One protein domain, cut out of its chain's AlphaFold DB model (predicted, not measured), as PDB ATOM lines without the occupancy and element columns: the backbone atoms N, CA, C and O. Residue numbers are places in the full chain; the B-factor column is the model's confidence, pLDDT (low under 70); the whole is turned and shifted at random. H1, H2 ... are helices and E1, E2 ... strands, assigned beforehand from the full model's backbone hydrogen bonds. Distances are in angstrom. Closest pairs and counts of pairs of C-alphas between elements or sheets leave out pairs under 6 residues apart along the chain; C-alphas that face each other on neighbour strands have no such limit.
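This is residues 5 to 93 of the 250 residues of the protein "PAB-dependent poly(A)-specific ribonuclease subunit PAN3" of Colletotrichum higginsianum (strain IMI 349063) (UniProt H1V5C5). A helical hairpin, H3 and H4, packs on the later part of one long helix, H2, while a small strand hairpin, E1 and E2, and short H1 lie away from these three. Residues 7 to 12 and 22 to 28 stick out. The 89 printed residues hold two antiparallel strands, then four helices: mostly helix. The whole is loose, radius of gyration of the C-alphas 15.2 A, spanning 44 by 41 by 22 A.

E1, residues 5 to 8, and E2, residues 11 to 14, form an antiparallel hairpin; N 5 and O 13, 2.9 A apart, are within hydrogen-bond range. H1, residues 19 to 23, touches no helix. H2, residues 31 to 50, touches H4, residues 74 to 84, with residues 39 to 47 alone, at a steep tilt of 40 degrees, opposite ways; the closest C-alphas, of Ile 40 and Leu 84, are 4.9 A apart. Residues 47 to 50 alone of H2 touch H3, residues 61 to 71; the closest C-alphas, of Ala 50 and Met 68, are 6.2 A apart. H3 and H4 form a helical hairpin at a shallow tilt of 18 degrees. Every O i to N i+4 pair is within hydrogen-bond range in H1, H2 and H4, and 5 of 7 in H3.

E1 begins at C-alpha 5 (-38.643, 6.580, 28.718). H2 is 28.7 A long, H3 15.9 A and H4 15.3 A. H4 ends at C-alpha 84 (-28.777, -13.428, 24.600).

The C-alphas farthest apart, of Glu 26 and Arg 70, are 44.0 A apart. The printed part has no cut and no long link, and no printed residue is under 70 in pLDDT.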
ATOM      1  N   ILE A   5     -38.213   5.235  29.112       95.44
ATOM      2  CA  ILE A   5     -38.643   6.580  28.718       95.44
ATOM      3  C   ILE A   5     -37.440   7.418  28.297       95.44
ATOM      4  O   ILE A   5     -36.377   7.346  28.914       95.44
ATOM      5  N   VAL A   6     -37.632   8.225  27.257       95.81
ATOM      6  CA  VAL A   6     -36.674   9.240  26.812       95.81
ATOM      7  C   VAL A   6     -37.076  10.548  27.480       95.81
ATOM      8  O   VAL A   6     -38.176  11.041  27.249       95.81
ATOM      9  N   THR A   7     -36.224  11.074  28.357       95.19
ATOM     10  CA  THR A   7     -36.511  12.323  29.086       95.19
ATOM     11  C   THR A   7     -35.798  13.533  28.512       95.19
ATOM     12  O   THR A   7     -36.177  14.651  28.827       95.19
ATOM     13  N   ASP A   8     -34.753  13.295  27.727       92.69
ATOM     14  CA  ASP A   8     -34.013  14.318  26.996       92.69
ATOM     15  C   ASP A   8     -33.285  13.660  25.815       92.69
ATOM     16  O   ASP A   8     -33.292  12.427  25.684       92.69
ATOM     17  N   LYS A   9     -32.629  14.453  24.967       88.31
ATOM     18  CA  LYS A   9     -31.776  13.955  23.886       88.31
ATOM     19  C   LYS A   9     -30.739  12.984  24.457       88.31
ATOM     20  O   LYS A   9     -29.967  13.332  25.338       88.31
ATOM     21  N   ASN A  10     -30.739  11.748  23.957       89.19
ATOM     22  CA  ASN A  10     -29.855  10.662  24.408       89.19
ATOM     23  C   ASN A  10     -29.956  10.309  25.907       89.19
ATOM     24  O   ASN A  10     -29.106   9.587  26.427       89.19
ATOM     25  N   ARG A  11     -31.012  10.750  26.608       93.81
ATOM     26  CA  ARG A  11     -31.194  10.507  28.042       93.81
ATOM     27  C   ARG A  11     -32.376   9.583  28.290       93.81
ATOM     28  O   ARG A  11     -33.535  10.001  28.246       93.81
ATOM     29  N   ILE A  12     -32.066   8.328  28.603       95.50
ATOM     30  CA  ILE A  12     -33.058   7.288  28.885       95.50
ATOM     31  C   ILE A  12     -33.145   6.965  30.378       95.50
ATOM     32  O   ILE A  12     -32.167   7.085  31.117       95.50
ATOM     33  N   ARG A  13     -34.332   6.559  30.835       96.12
ATOM     34  CA  ARG A  13     -34.595   6.113  32.212       96.12
ATOM     35  C   ARG A  13     -35.532   4.903  32.211       96.12
ATOM     36  O   ARG A  13     -36.432   4.815  31.373       96.12
ATOM     37  N   LEU A  14     -35.354   3.993  33.167       96.00
ATOM     38  CA  LEU A  14     -36.316   2.923  33.441       96.00
ATOM     39  C   LEU A  14     -37.487   3.506  34.245       96.00
ATOM     40  O   LEU A  14     -37.265   4.136  35.276       96.00
ATOM     41  N   SER A  15     -38.725   3.336  33.772       95.31
ATOM     42  CA  SER A  15     -39.906   4.000  34.359       95.31
ATOM     43  C   SER A  15     -40.756   3.120  35.276       95.31
ATOM     44  O   SER A  15     -41.697   3.613  35.888       95.31
ATOM     45  N   ALA A  16     -40.459   1.821  35.355       93.62
ATOM     46  CA  ALA A  16     -41.311   0.833  36.021       93.62
ATOM     47  C   ALA A  16     -40.532  -0.166  36.891       93.62
ATOM     48  O   ALA A  16     -40.969  -1.302  37.069       93.62
ATOM     49  N   CYS A  17     -39.379   0.244  37.427       91.00
ATOM     50  CA  CYS A  17     -38.666  -0.552  38.426       91.00
ATOM     51  C   CYS A  17     -39.558  -0.763  39.666       91.00
ATOM     52  O   CYS A  17     -40.312   0.136  40.037       91.00
ATOM     53  N   SER A  18     -39.451  -1.916  40.332       89.31
ATOM     54  CA  SER A  18     -40.197  -2.302  41.551       89.31
ATOM     55  C   SER A  18     -41.651  -2.753  41.367       89.31
ATOM     56  O   SER A  18     -42.195  -3.404  42.255       89.31
ATOM     57  N   ILE A  19     -42.314  -2.434  40.246       93.00
ATOM     58  CA  ILE A  19     -43.725  -2.829  40.052       93.00
ATOM     59  C   ILE A  19     -43.853  -4.356  40.034       93.00
ATOM     60  O   ILE A  19     -44.722  -4.911  40.702       93.00
ATOM     61  N   LEU A  20     -42.978  -5.038  39.288       91.56
ATOM     62  CA  LEU A  20     -42.999  -6.499  39.207       91.56
ATOM     63  C   LEU A  20     -42.584  -7.152  40.525       91.56
ATOM     64  O   LEU A  20     -43.169  -8.166  40.883       91.56
ATOM     65  N   ASP A  21     -41.659  -6.552  41.274       91.25
ATOM     66  CA  ASP A  21     -41.233  -7.039  42.588       91.25
ATOM     67  C   ASP A  21     -42.395  -7.086  43.586       91.25
ATOM     68  O   ASP A  21     -42.535  -8.053  44.330       91.25
ATOM     69  N   VAL A  22     -43.267  -6.072  43.565       93.31
ATOM     70  CA  VAL A  22     -44.468  -6.030  44.413       93.31
ATOM     71  C   VAL A  22     -45.526  -7.016  43.921       93.31
ATOM     72  O   VAL A  22     -46.085  -7.764  44.720       93.31
ATOM     73  N   VAL A  23     -45.803  -7.047  42.613       94.19
ATOM     74  CA  VAL A  23     -46.857  -7.912  42.051       94.19
ATOM     75  C   VAL A  23     -46.486  -9.396  42.162       94.19
ATOM     76  O   VAL A  23     -47.360 -10.228  42.378       94.19
ATOM     77  N   HIS A  24     -45.202  -9.742  42.035       91.69
ATOM     78  CA  HIS A  24     -44.699 -11.121  42.061       91.69
ATOM     79  C   HIS A  24     -43.986 -11.462  43.381       91.69
ATOM     80  O   HIS A  24     -43.234 -12.437  43.438       91.69
ATOM     81  N   PHE A  25     -44.223 -10.692  44.446       89.06
ATOM     82  CA  PHE A  25     -43.527 -10.833  45.729       89.06
ATOM     83  C   PHE A  25     -43.584 -12.263  46.297       89.06
ATOM     84  O   PHE A  25     -42.588 -12.798  46.788       89.06
ATOM     85  N   GLU A  26     -44.738 -12.924  46.185       92.12
ATOM     86  CA  GLU A  26     -44.957 -14.272  46.722       92.12
ATOM     87  C   GLU A  26     -44.193 -15.373  45.972       92.12
ATOM     88  O   GLU A  26     -43.951 -16.439  46.538       92.12
ATOM     89  N   ALA A  27     -43.758 -15.124  44.731       88.25
ATOM     90  CA  ALA A  27     -43.085 -16.124  43.903       88.25
ATOM     91  C   ALA A  27     -41.680 -16.494  44.416       88.25
ATOM     92  O   ALA A  27     -41.141 -17.517  44.000       88.25
ATOM     93  N   ARG A  28     -41.083 -15.671  45.301       86.81
ATOM     94  CA  ARG A  28     -39.783 -15.904  45.974       86.81
ATOM     95  C   ARG A  28     -38.676 -16.414  45.037       86.81
ATOM     96  O   ARG A  28     -37.872 -17.267  45.413       86.81
ATOM     97  N   ARG A  29     -38.640 -15.888  43.809       91.94
ATOM     98  CA  ARG A  29     -37.647 -16.276  42.803       91.94
ATOM     99  C   ARG A  29     -36.244 -15.868  43.265       91.94
ATOM    100  O   ARG A  29     -36.092 -14.770  43.806       91.94
ATOM    101  N   PRO A  30     -35.215 -16.703  43.053       92.00
ATOM    102  CA  PRO A  30     -33.841 -16.321  43.349       92.00
ATOM    103  C   PRO A  30     -33.446 -15.053  42.581       92.00
ATOM    104  O   PRO A  30     -33.603 -14.988  41.363       92.00
ATOM    105  N   VAL A  31     -32.874 -14.063  43.274       91.62
ATOM    106  CA  VAL A  31     -32.436 -12.787  42.665       91.62
ATOM    107  C   VAL A  31     -31.493 -13.019  41.485       91.62
ATOM    108  O   VAL A  31     -31.581 -12.337  40.470       91.62
ATOM    109  N   GLN A  32     -30.622 -14.023  41.590       91.88
ATOM    110  CA  GLN A  32     -29.683 -14.370  40.532       91.88
ATOM    111  C   GLN A  32     -30.382 -14.805  39.236       91.88
ATOM    112  O   GLN A  32     -29.910 -14.468  38.155       91.88
ATOM    113  N   GLU A  33     -31.511 -15.512  39.331       91.50
ATOM    114  CA  GLU A  33     -32.306 -15.916  38.167       91.50
ATOM    115  C   GLU A  33     -32.928 -14.688  37.490       91.50
ATOM    116  O   GLU A  33     -32.802 -14.528  36.278       91.50
ATOM    117  N   LEU A  34     -33.495 -13.770  38.285       93.38
ATOM    118  CA  LEU A  34     -34.048 -12.499  37.800       93.38
ATOM    119  C   LEU A  34     -32.979 -11.643  37.099       93.38
ATOM    120  O   LEU A  34     -33.217 -11.123  36.014       93.38
ATOM    121  N   GLN A  35     -31.767 -11.572  37.654       94.19
ATOM    122  CA  GLN A  35     -30.647 -10.852  37.039       94.19
ATOM    123  C   GLN A  35     -30.198 -11.470  35.703       94.19
ATOM    124  O   GLN A  35     -29.823 -10.742  34.783       94.19
ATOM    125  N   GLN A  36     -30.236 -12.802  35.554       94.25
ATOM    126  CA  GLN A  36     -29.954 -13.431  34.256       94.25
ATOM    127  C   GLN A  36     -31.053 -13.121  33.229       94.25
ATOM    128  O   GLN A  36     -30.749 -12.912  32.051       94.25
ATOM    129  N   GLU A  37     -32.316 -13.055  33.662       93.38
ATOM    130  CA  GLU A  37     -33.420 -12.619  32.805       93.38
ATOM    131  C   GLU A  37     -33.253 -11.166  32.361       93.38
ATOM    132  O   GLU A  37     -33.449 -10.884  31.177       93.38
ATOM    133  N   ASP A  38     -32.822 -10.269  33.252       94.62
ATOM    134  CA  ASP A  38     -32.552  -8.865  32.925       94.62
ATOM    135  C   ASP A  38     -31.518  -8.730  31.802       94.62
ATOM    136  O   ASP A  38     -31.741  -7.982  30.847       94.62
ATOM    137  N   LEU A  39     -30.423  -9.499  31.844       95.25
ATOM    138  CA  LEU A  39     -29.408  -9.495  30.781       95.25
ATOM    139  C   LEU A  39     -29.983  -9.956  29.433       95.25
ATOM    140  O   LEU A  39     -29.708  -9.351  28.394       95.25
ATOM    141  N   ILE A  40     -30.828 -10.990  29.433       93.88
ATOM    142  CA  ILE A  40     -31.487 -11.472  28.211       93.88
ATOM    143  C   ILE A  40     -32.476 -10.423  27.684       93.88
ATOM    144  O   ILE A  40     -32.514 -10.158  26.479       93.88
ATOM    145  N   GLN A  41     -33.277  -9.808  28.560       93.38
ATOM    146  CA  GLN A  41     -34.216  -8.749  28.178       93.38
ATOM    147  C   GLN A  41     -33.485  -7.510  27.662       93.38
ATOM    148  O   GLN A  41     -33.952  -6.877  26.712       93.38
ATOM    149  N   PHE A  42     -32.315  -7.200  28.217       95.06
ATOM    150  CA  PHE A  42     -31.465  -6.127  27.731       95.06
ATOM    151  C   PHE A  42     -30.940  -6.421  26.318       95.06
ATOM    152  O   PHE A  42     -31.072  -5.577  25.431       95.06
ATOM    153  N   GLY A  43     -30.467  -7.644  26.056       94.56
ATOM    154  CA  GLY A  43     -30.086  -8.076  24.707       94.56
ATOM    155  C   GLY A  43     -31.246  -7.988  23.711       94.56
ATOM    156  O   GLY A  43     -31.093  -7.439  22.618       94.56
ATOM    157  N   LYS A  44     -32.443  -8.443  24.107       94.00
ATOM    158  CA  LYS A  44     -33.662  -8.324  23.287       94.00
ATOM    159  C   LYS A  44     -34.037  -6.870  23.019       94.00
ATOM    160  O   LYS A  44     -34.493  -6.565  21.921       94.00
ATOM    161  N   LEU A  45     -33.850  -5.972  23.987       94.31
ATOM    162  CA  LEU A  45     -34.108  -4.543  23.818       94.31
ATOM    163  C   LEU A  45     -33.171  -3.926  22.774       94.31
ATOM    164  O   LEU A  45     -33.651  -3.236  21.878       94.31
ATOM    165  N   ILE A  46     -31.866  -4.196  22.857       94.81
ATOM    166  CA  ILE A  46     -30.888  -3.678  21.887       94.81
ATOM    167  C   ILE A  46     -31.184  -4.236  20.491       94.81
ATOM    168  O   ILE A  46     -31.264  -3.472  19.532       94.81
ATOM    169  N   LEU A  47     -31.420  -5.546  20.376       95.31
ATOM    170  CA  LEU A  47     -31.749  -6.190  19.103       95.31
ATOM    171  C   LEU A  47     -33.036  -5.621  18.487       95.31
ATOM    172  O   LEU A  47     -33.108  -5.389  17.282       95.31
ATOM    173  N   SER A  48     -34.039  -5.365  19.328       94.44
ATOM    174  CA  SER A  48     -35.308  -4.748  18.943       94.44
ATOM    175  C   SER A  48     -35.115  -3.353  18.347       94.44
ATOM    176  O   SER A  48     -35.697  -3.050  17.306       94.44
ATOM    177  N   LEU A  49     -34.254  -2.531  18.957       94.00
ATOM    178  CA  LEU A  49     -33.886  -1.212  18.438       94.00
ATOM    179  C   LEU A  49     -33.082  -1.321  17.135       94.00
ATOM    180  O   LEU A  49     -33.394  -0.637  16.165       94.00
ATOM    181  N   ALA A  50     -32.096  -2.221  17.085       94.88
ATOM    182  CA  ALA A  50     -31.217  -2.398  15.930       94.88
ATOM    183  C   ALA A  50     -31.970  -2.861  14.672       94.88
ATOM    184  O   ALA A  50     -31.645  -2.445  13.561       94.88
ATOM    185  N   THR A  51     -32.981  -3.716  14.849       93.75
ATOM    186  CA  THR A  51     -33.789  -4.294  13.761       93.75
ATOM    187  C   THR A  51     -35.116  -3.571  13.537       93.75
ATOM    188  O   THR A  51     -35.874  -3.964  12.651       93.75
ATOM    189  N   ASN A  52     -35.417  -2.543  14.340       91.94
ATOM    190  CA  ASN A  52     -36.715  -1.863  14.386       91.94
ATOM    191  C   ASN A  52     -37.912  -2.838  14.494       91.94
ATOM    192  O   ASN A  52     -38.967  -2.629  13.898       91.94
ATOM    193  N   THR A  53     -37.736  -3.936  15.234       90.81
ATOM    194  CA  THR A  53     -38.741  -4.994  15.419       90.81
ATOM    195  C   THR A  53     -39.112  -5.066  16.894       90.81
ATOM    196  O   THR A  53     -38.217  -5.252  17.717       90.81
ATOM    197  N   PRO A  54     -40.387  -4.918  17.296       87.31
ATOM    198  CA  PRO A  54     -40.751  -4.863  18.709       87.31
ATOM    199  C   PRO A  54     -40.474  -6.198  19.432       87.31
ATOM    200  O   PRO A  54     -40.512  -7.259  18.807       87.31
ATOM    201  N   PRO A  55     -40.231  -6.199  20.762       84.06
ATOM    202  CA  PRO A  55     -39.716  -7.384  21.454       84.06
ATOM    203  C   PRO A  55     -40.663  -8.589  21.439       84.06
ATOM    204  O   PRO A  55     -40.211  -9.725  21.502       84.06
ATOM    205  N   ASN A  56     -41.974  -8.352  21.335       83.81
ATOM    206  CA  ASN A  56     -42.991  -9.400  21.206       83.81
ATOM    207  C   ASN A  56     -42.994 -10.082  19.825       83.81
ATOM    208  O   ASN A  56     -43.575 -11.153  19.688       83.81
ATOM    209  N   GLN A  57     -42.359  -9.479  18.817       85.06
ATOM    210  CA  GLN A  57     -42.235 -10.014  17.459       85.06
ATOM    211  C   GLN A  57     -40.852 -10.631  17.189       85.06
ATOM    212  O   GLN A  57     -40.640 -11.211  16.127       85.06
ATOM    213  N   LEU A  58     -39.919 -10.573  18.152       83.56
ATOM    214  CA  LEU A  58     -38.600 -11.215  18.074       83.56
ATOM    215  C   LEU A  58     -38.689 -12.736  18.304       83.56
ATOM    216  O   LEU A  58     -38.162 -13.269  19.280       83.56
ATOM    217  N   THR A  59     -39.375 -13.447  17.409       85.19
ATOM    218  CA  THR A  59     -39.522 -14.912  17.465       85.19
ATOM    219  C   THR A  59     -38.318 -15.638  16.860       85.19
ATOM    220  O   THR A  59     -37.896 -16.668  17.382       85.19
ATOM    221  N   ASN A  60     -37.716 -15.087  15.800       88.44
ATOM    222  CA  ASN A  60     -36.518 -15.624  15.153       88.44
ATOM    223  C   ASN A  60     -35.262 -14.829  15.540       88.44
ATOM    224  O   ASN A  60     -34.763 -14.010  14.766       88.44
ATOM    225  N   LEU A  61     -34.720 -15.105  16.731       88.31
ATOM    226  CA  LEU A  61     -33.510 -14.433  17.221       88.31
ATOM    227  C   LEU A  61     -32.313 -14.597  16.272       88.31
ATOM    228  O   LEU A  61     -31.563 -13.646  16.089       88.31
ATOM    229  N   LYS A  62     -32.149 -15.766  15.636       90.50
ATOM    230  CA  LYS A  62     -31.038 -16.011  14.699       90.50
ATOM    231  C   LYS A  62     -31.111 -15.080  13.487       90.50
ATOM    232  O   LYS A  62     -30.137 -14.401  13.188       90.50
ATOM    233  N   GLY A  63     -32.279 -14.990  12.852       92.19
ATOM    234  CA  GLY A  63     -32.485 -14.099  11.706       92.19
ATOM    235  C   GLY A  63     -32.307 -12.620  12.061       92.19
ATOM    236  O   GLY A  63     -31.653 -11.884  11.326       92.19
ATOM    237  N   SER A  64     -32.817 -12.183  13.217       93.69
ATOM    238  CA  SER A  64     -32.623 -10.805  13.689       93.69
ATOM    239  C   SER A  64     -31.150 -10.489  13.981       93.69
ATOM    240  O   SER A  64     -30.690  -9.389  13.675       93.69
ATOM    241  N   MET A  65     -30.391 -11.445  14.527       95.19
ATOM    242  CA  MET A  65     -28.946 -11.293  14.737       95.19
ATOM    243  C   MET A  65     -28.180 -11.185  13.412       95.19
ATOM    244  O   MET A  65     -27.312 -10.325  13.287       95.19
ATOM    245  N   GLU A  66     -28.531 -11.990  12.404       94.31
ATOM    246  CA  GLU A  66     -27.951 -11.889  11.055       94.31
ATOM    247  C   GLU A  66     -28.281 -10.556  10.369       94.31
ATOM    248  O   GLU A  66     -27.466 -10.016   9.624       94.31
ATOM    249  N   GLN A  67     -29.474 -10.003  10.603       93.50
ATOM    250  CA  GLN A  67     -29.830  -8.667  10.126       93.50
ATOM    251  C   GLN A  67     -28.964  -7.598  10.804       93.50
ATOM    252  O   GLN A  67     -28.414  -6.731  10.123       93.50
ATOM    253  N   MET A  68     -28.816  -7.667  12.130       95.31
ATOM    254  CA  MET A  68     -27.997  -6.730  12.901       95.31
ATOM    255  C   MET A  68     -26.527  -6.758  12.456       95.31
ATOM    256  O   MET A  68     -25.940  -5.699  12.236       95.31
ATOM    257  N   SER A  69     -25.959  -7.947  12.234       95.94
ATOM    258  CA  SER A  69     -24.552  -8.108  11.844       95.94
ATOM    259  C   SER A  69     -24.213  -7.530  10.465       95.94
ATOM    260  O   SER A  69     -23.040  -7.355  10.150       95.94
ATOM    261  N   ARG A  70     -25.216  -7.269   9.615       95.88
ATOM    262  CA  ARG A  70     -25.027  -6.643   8.291       95.88
ATOM    263  C   ARG A  70     -24.926  -5.120   8.357       95.88
ATOM    264  O   ARG A  70     -24.428  -4.519   7.413       95.88
ATOM    265  N   VAL A  71     -25.440  -4.508   9.423       96.25
ATOM    266  CA  VAL A  71     -25.590  -3.046   9.540       96.25
ATOM    267  C   VAL A  71     -24.663  -2.465  10.604       96.25
ATOM    268  O   VAL A  71     -24.144  -1.366  10.434       96.25
ATOM    269  N   TYR A  72     -24.452  -3.194  11.699       96.25
ATOM    270  CA  TYR A  72     -23.719  -2.709  12.861       96.25
ATOM    271  C   TYR A  72     -22.339  -3.357  12.991       96.25
ATOM    272  O   TYR A  72     -22.021  -4.343  12.325       96.25
ATOM    273  N   SER A  73     -21.502  -2.795  13.867       95.19
ATOM    274  CA  SER A  73     -20.157  -3.316  14.106       95.19
ATOM    275  C   SER A  73     -20.186  -4.741  14.671       95.19
ATOM    276  O   SER A  73     -21.141  -5.183  15.324       95.19
ATOM    277  N   LYS A  74     -19.088  -5.469  14.452       94.75
ATOM    278  CA  LYS A  74     -18.902  -6.799  15.039       94.75
ATOM    279  C   LYS A  74     -18.964  -6.750  16.567       94.75
ATOM    280  O   LYS A  74     -19.588  -7.608  17.170       94.75
ATOM    281  N   GLU A  75     -18.393  -5.713  17.173       93.62
ATOM    282  CA  GLU A  75     -18.356  -5.525  18.626       93.62
ATOM    283  C   GLU A  75     -19.755  -5.491  19.262       93.62
ATOM    284  O   GLU A  75     -20.031  -6.248  20.195       93.62
ATOM    285  N   ILE A  76     -20.675  -4.669  18.739       93.19
ATOM    286  CA  ILE A  76     -22.039  -4.598  19.285       93.19
ATOM    287  C   ILE A  76     -22.827  -5.878  18.986       93.19
ATOM    288  O   ILE A  76     -23.627  -6.318  19.809       93.19
ATOM    289  N   THR A  77     -22.563  -6.517  17.845       95.44
ATOM    290  CA  THR A  77     -23.169  -7.808  17.490       95.44
ATOM    291  C   THR A  77     -22.734  -8.908  18.464       95.44
ATOM    292  O   THR A  77     -23.584  -9.614  19.006       95.44
ATOM    293  N   ASP A  78     -21.434  -9.021  18.744       94.88
ATOM    294  CA  ASP A  78     -20.875  -9.997  19.685       94.88
ATOM    295  C   ASP A  78     -21.373  -9.711  21.121       94.88
ATOM    296  O   ASP A  78     -21.712 -10.636  21.860       94.88
ATOM    297  N   THR A  79     -21.537  -8.434  21.491       94.62
ATOM    298  CA  THR A  79     -22.104  -8.013  22.787       94.62
ATOM    299  C   THR A  79     -23.568  -8.435  22.947       94.62
ATOM    300  O   THR A  79     -23.953  -8.995  23.977       94.62
ATOM    301  N   VAL A  80     -24.408  -8.207  21.929       95.31
ATOM    302  CA  VAL A  80     -25.815  -8.642  21.958       95.31
ATOM    303  C   VAL A  80     -25.913 -10.166  21.967       95.31
ATOM    304  O   VAL A  80     -26.731 -10.720  22.703       95.31
ATOM    305  N   LEU A  81     -25.048 -10.860  21.222       95.12
ATOM    306  CA  LEU A  81     -24.981 -12.320  21.250       95.12
ATOM    307  C   LEU A  81     -24.630 -12.847  22.651       95.12
ATOM    308  O   LEU A  81     -25.276 -13.783  23.131       95.12
ATOM    309  N   TRP A  82     -23.656 -12.228  23.326       95.00
ATOM    310  CA  TRP A  82     -23.287 -12.561  24.703       95.00
ATOM    311  C   TRP A  82     -24.455 -12.338  25.675       95.00
ATOM    312  O   TRP A  82     -24.742 -13.211  26.495       95.00
ATOM    313  N   LEU A  83     -25.203 -11.233  25.551       95.19
ATOM    314  CA  LEU A  83     -26.396 -10.966  26.374       95.19
ATOM    315  C   LEU A  83     -27.474 -12.047  26.193       95.19
ATOM    316  O   LEU A  83     -28.020 -12.546  27.179       95.19
ATOM    317  N   LEU A  84     -27.733 -12.458  24.947       94.00
ATOM    318  CA  LEU A  84     -28.777 -13.428  24.600       94.00
ATOM    319  C   LEU A  84     -28.414 -14.889  24.906       94.00
ATOM    320  O   LEU A  84     -29.319 -15.714  25.019       94.00
ATOM    321  N   THR A  85     -27.127 -15.222  25.038       92.62
ATOM    322  CA  THR A  85     -26.664 -16.603  25.260       92.62
ATOM    323  C   THR A  85     -26.574 -16.909  26.757       92.62
ATOM    324  O   THR A  85     -25.759 -16.284  27.436       92.62
ATOM    325  N   PRO A  86     -27.374 -17.836  27.317       89.25
ATOM    326  CA  PRO A  86     -27.288 -18.200  28.733       89.25
ATOM    327  C   PRO A  86     -25.916 -18.777  29.102       89.25
ATOM    328  O   PRO A  86     -25.250 -19.385  28.263       89.25
ATOM    329  N   ALA A  87     -25.506 -18.618  30.364       86.12
ATOM    330  CA  ALA A  87     -24.293 -19.266  30.858       86.12
ATOM    331  C   ALA A  87     -24.431 -20.804  30.756       86.12
ATOM    332  O   ALA A  87     -25.508 -21.333  31.051       86.12
ATOM    333  N   PRO A  88     -23.374 -21.535  30.351       84.69
ATOM    334  CA  PRO A  88     -23.395 -22.994  30.324       84.69
ATOM    335  C   PRO A  88     -23.715 -23.596  31.698       84.69
ATOM    336  O   PRO A  88     -23.351 -23.039  32.735       84.69
ATOM    337  N   ALA A  89     -24.352 -24.768  31.711       79.44
ATOM    338  CA  ALA A  89     -24.652 -25.478  32.951       79.44
ATOM    339  C   ALA A  89     -23.357 -25.773  33.736       79.44
ATOM    340  O   ALA A  89     -22.449 -26.421  33.219       79.44
ATOM    341  N   GLY A  90     -23.273 -25.281  34.977       78.25
ATOM    342  CA  GLY A  90     -22.099 -25.423  35.849       78.25
ATOM    343  C   GLY A  90     -21.053 -24.304  35.736       78.25
ATOM    344  O   GLY A  90     -20.110 -24.292  36.521       78.25
ATOM    345  N   ALA A  91     -21.216 -23.354  34.809       84.69
ATOM    346  CA  ALA A  91     -20.379 -22.160  34.739       84.69
ATOM    347  C   ALA A  91     -20.854 -21.073  35.719       84.69
ATOM    348  O   ALA A  91     -22.002 -21.062  36.169       84.69
ATOM    349  N   THR A  92     -19.971 -20.120  36.022       85.06
ATOM    350  CA  THR A  92     -20.335 -18.914  36.771       85.06
ATOM    351  C   THR A  92     -21.377 -18.102  35.993       85.06
ATOM    352  O   THR A  92     -21.146 -17.816  34.814       85.06
ATOM    353  N   PRO A  93     -22.504 -17.705  36.612       87.69
ATOM    354  CA  PRO A  93     -23.509 -16.874  35.950       87.69
ATOM    355  C   PRO A  93     -22.947 -15.522  35.508       87.69
ATOM    356  O   PRO A  93     -22.025 -14.993  36.130       87.69
TER     357      PRO A  93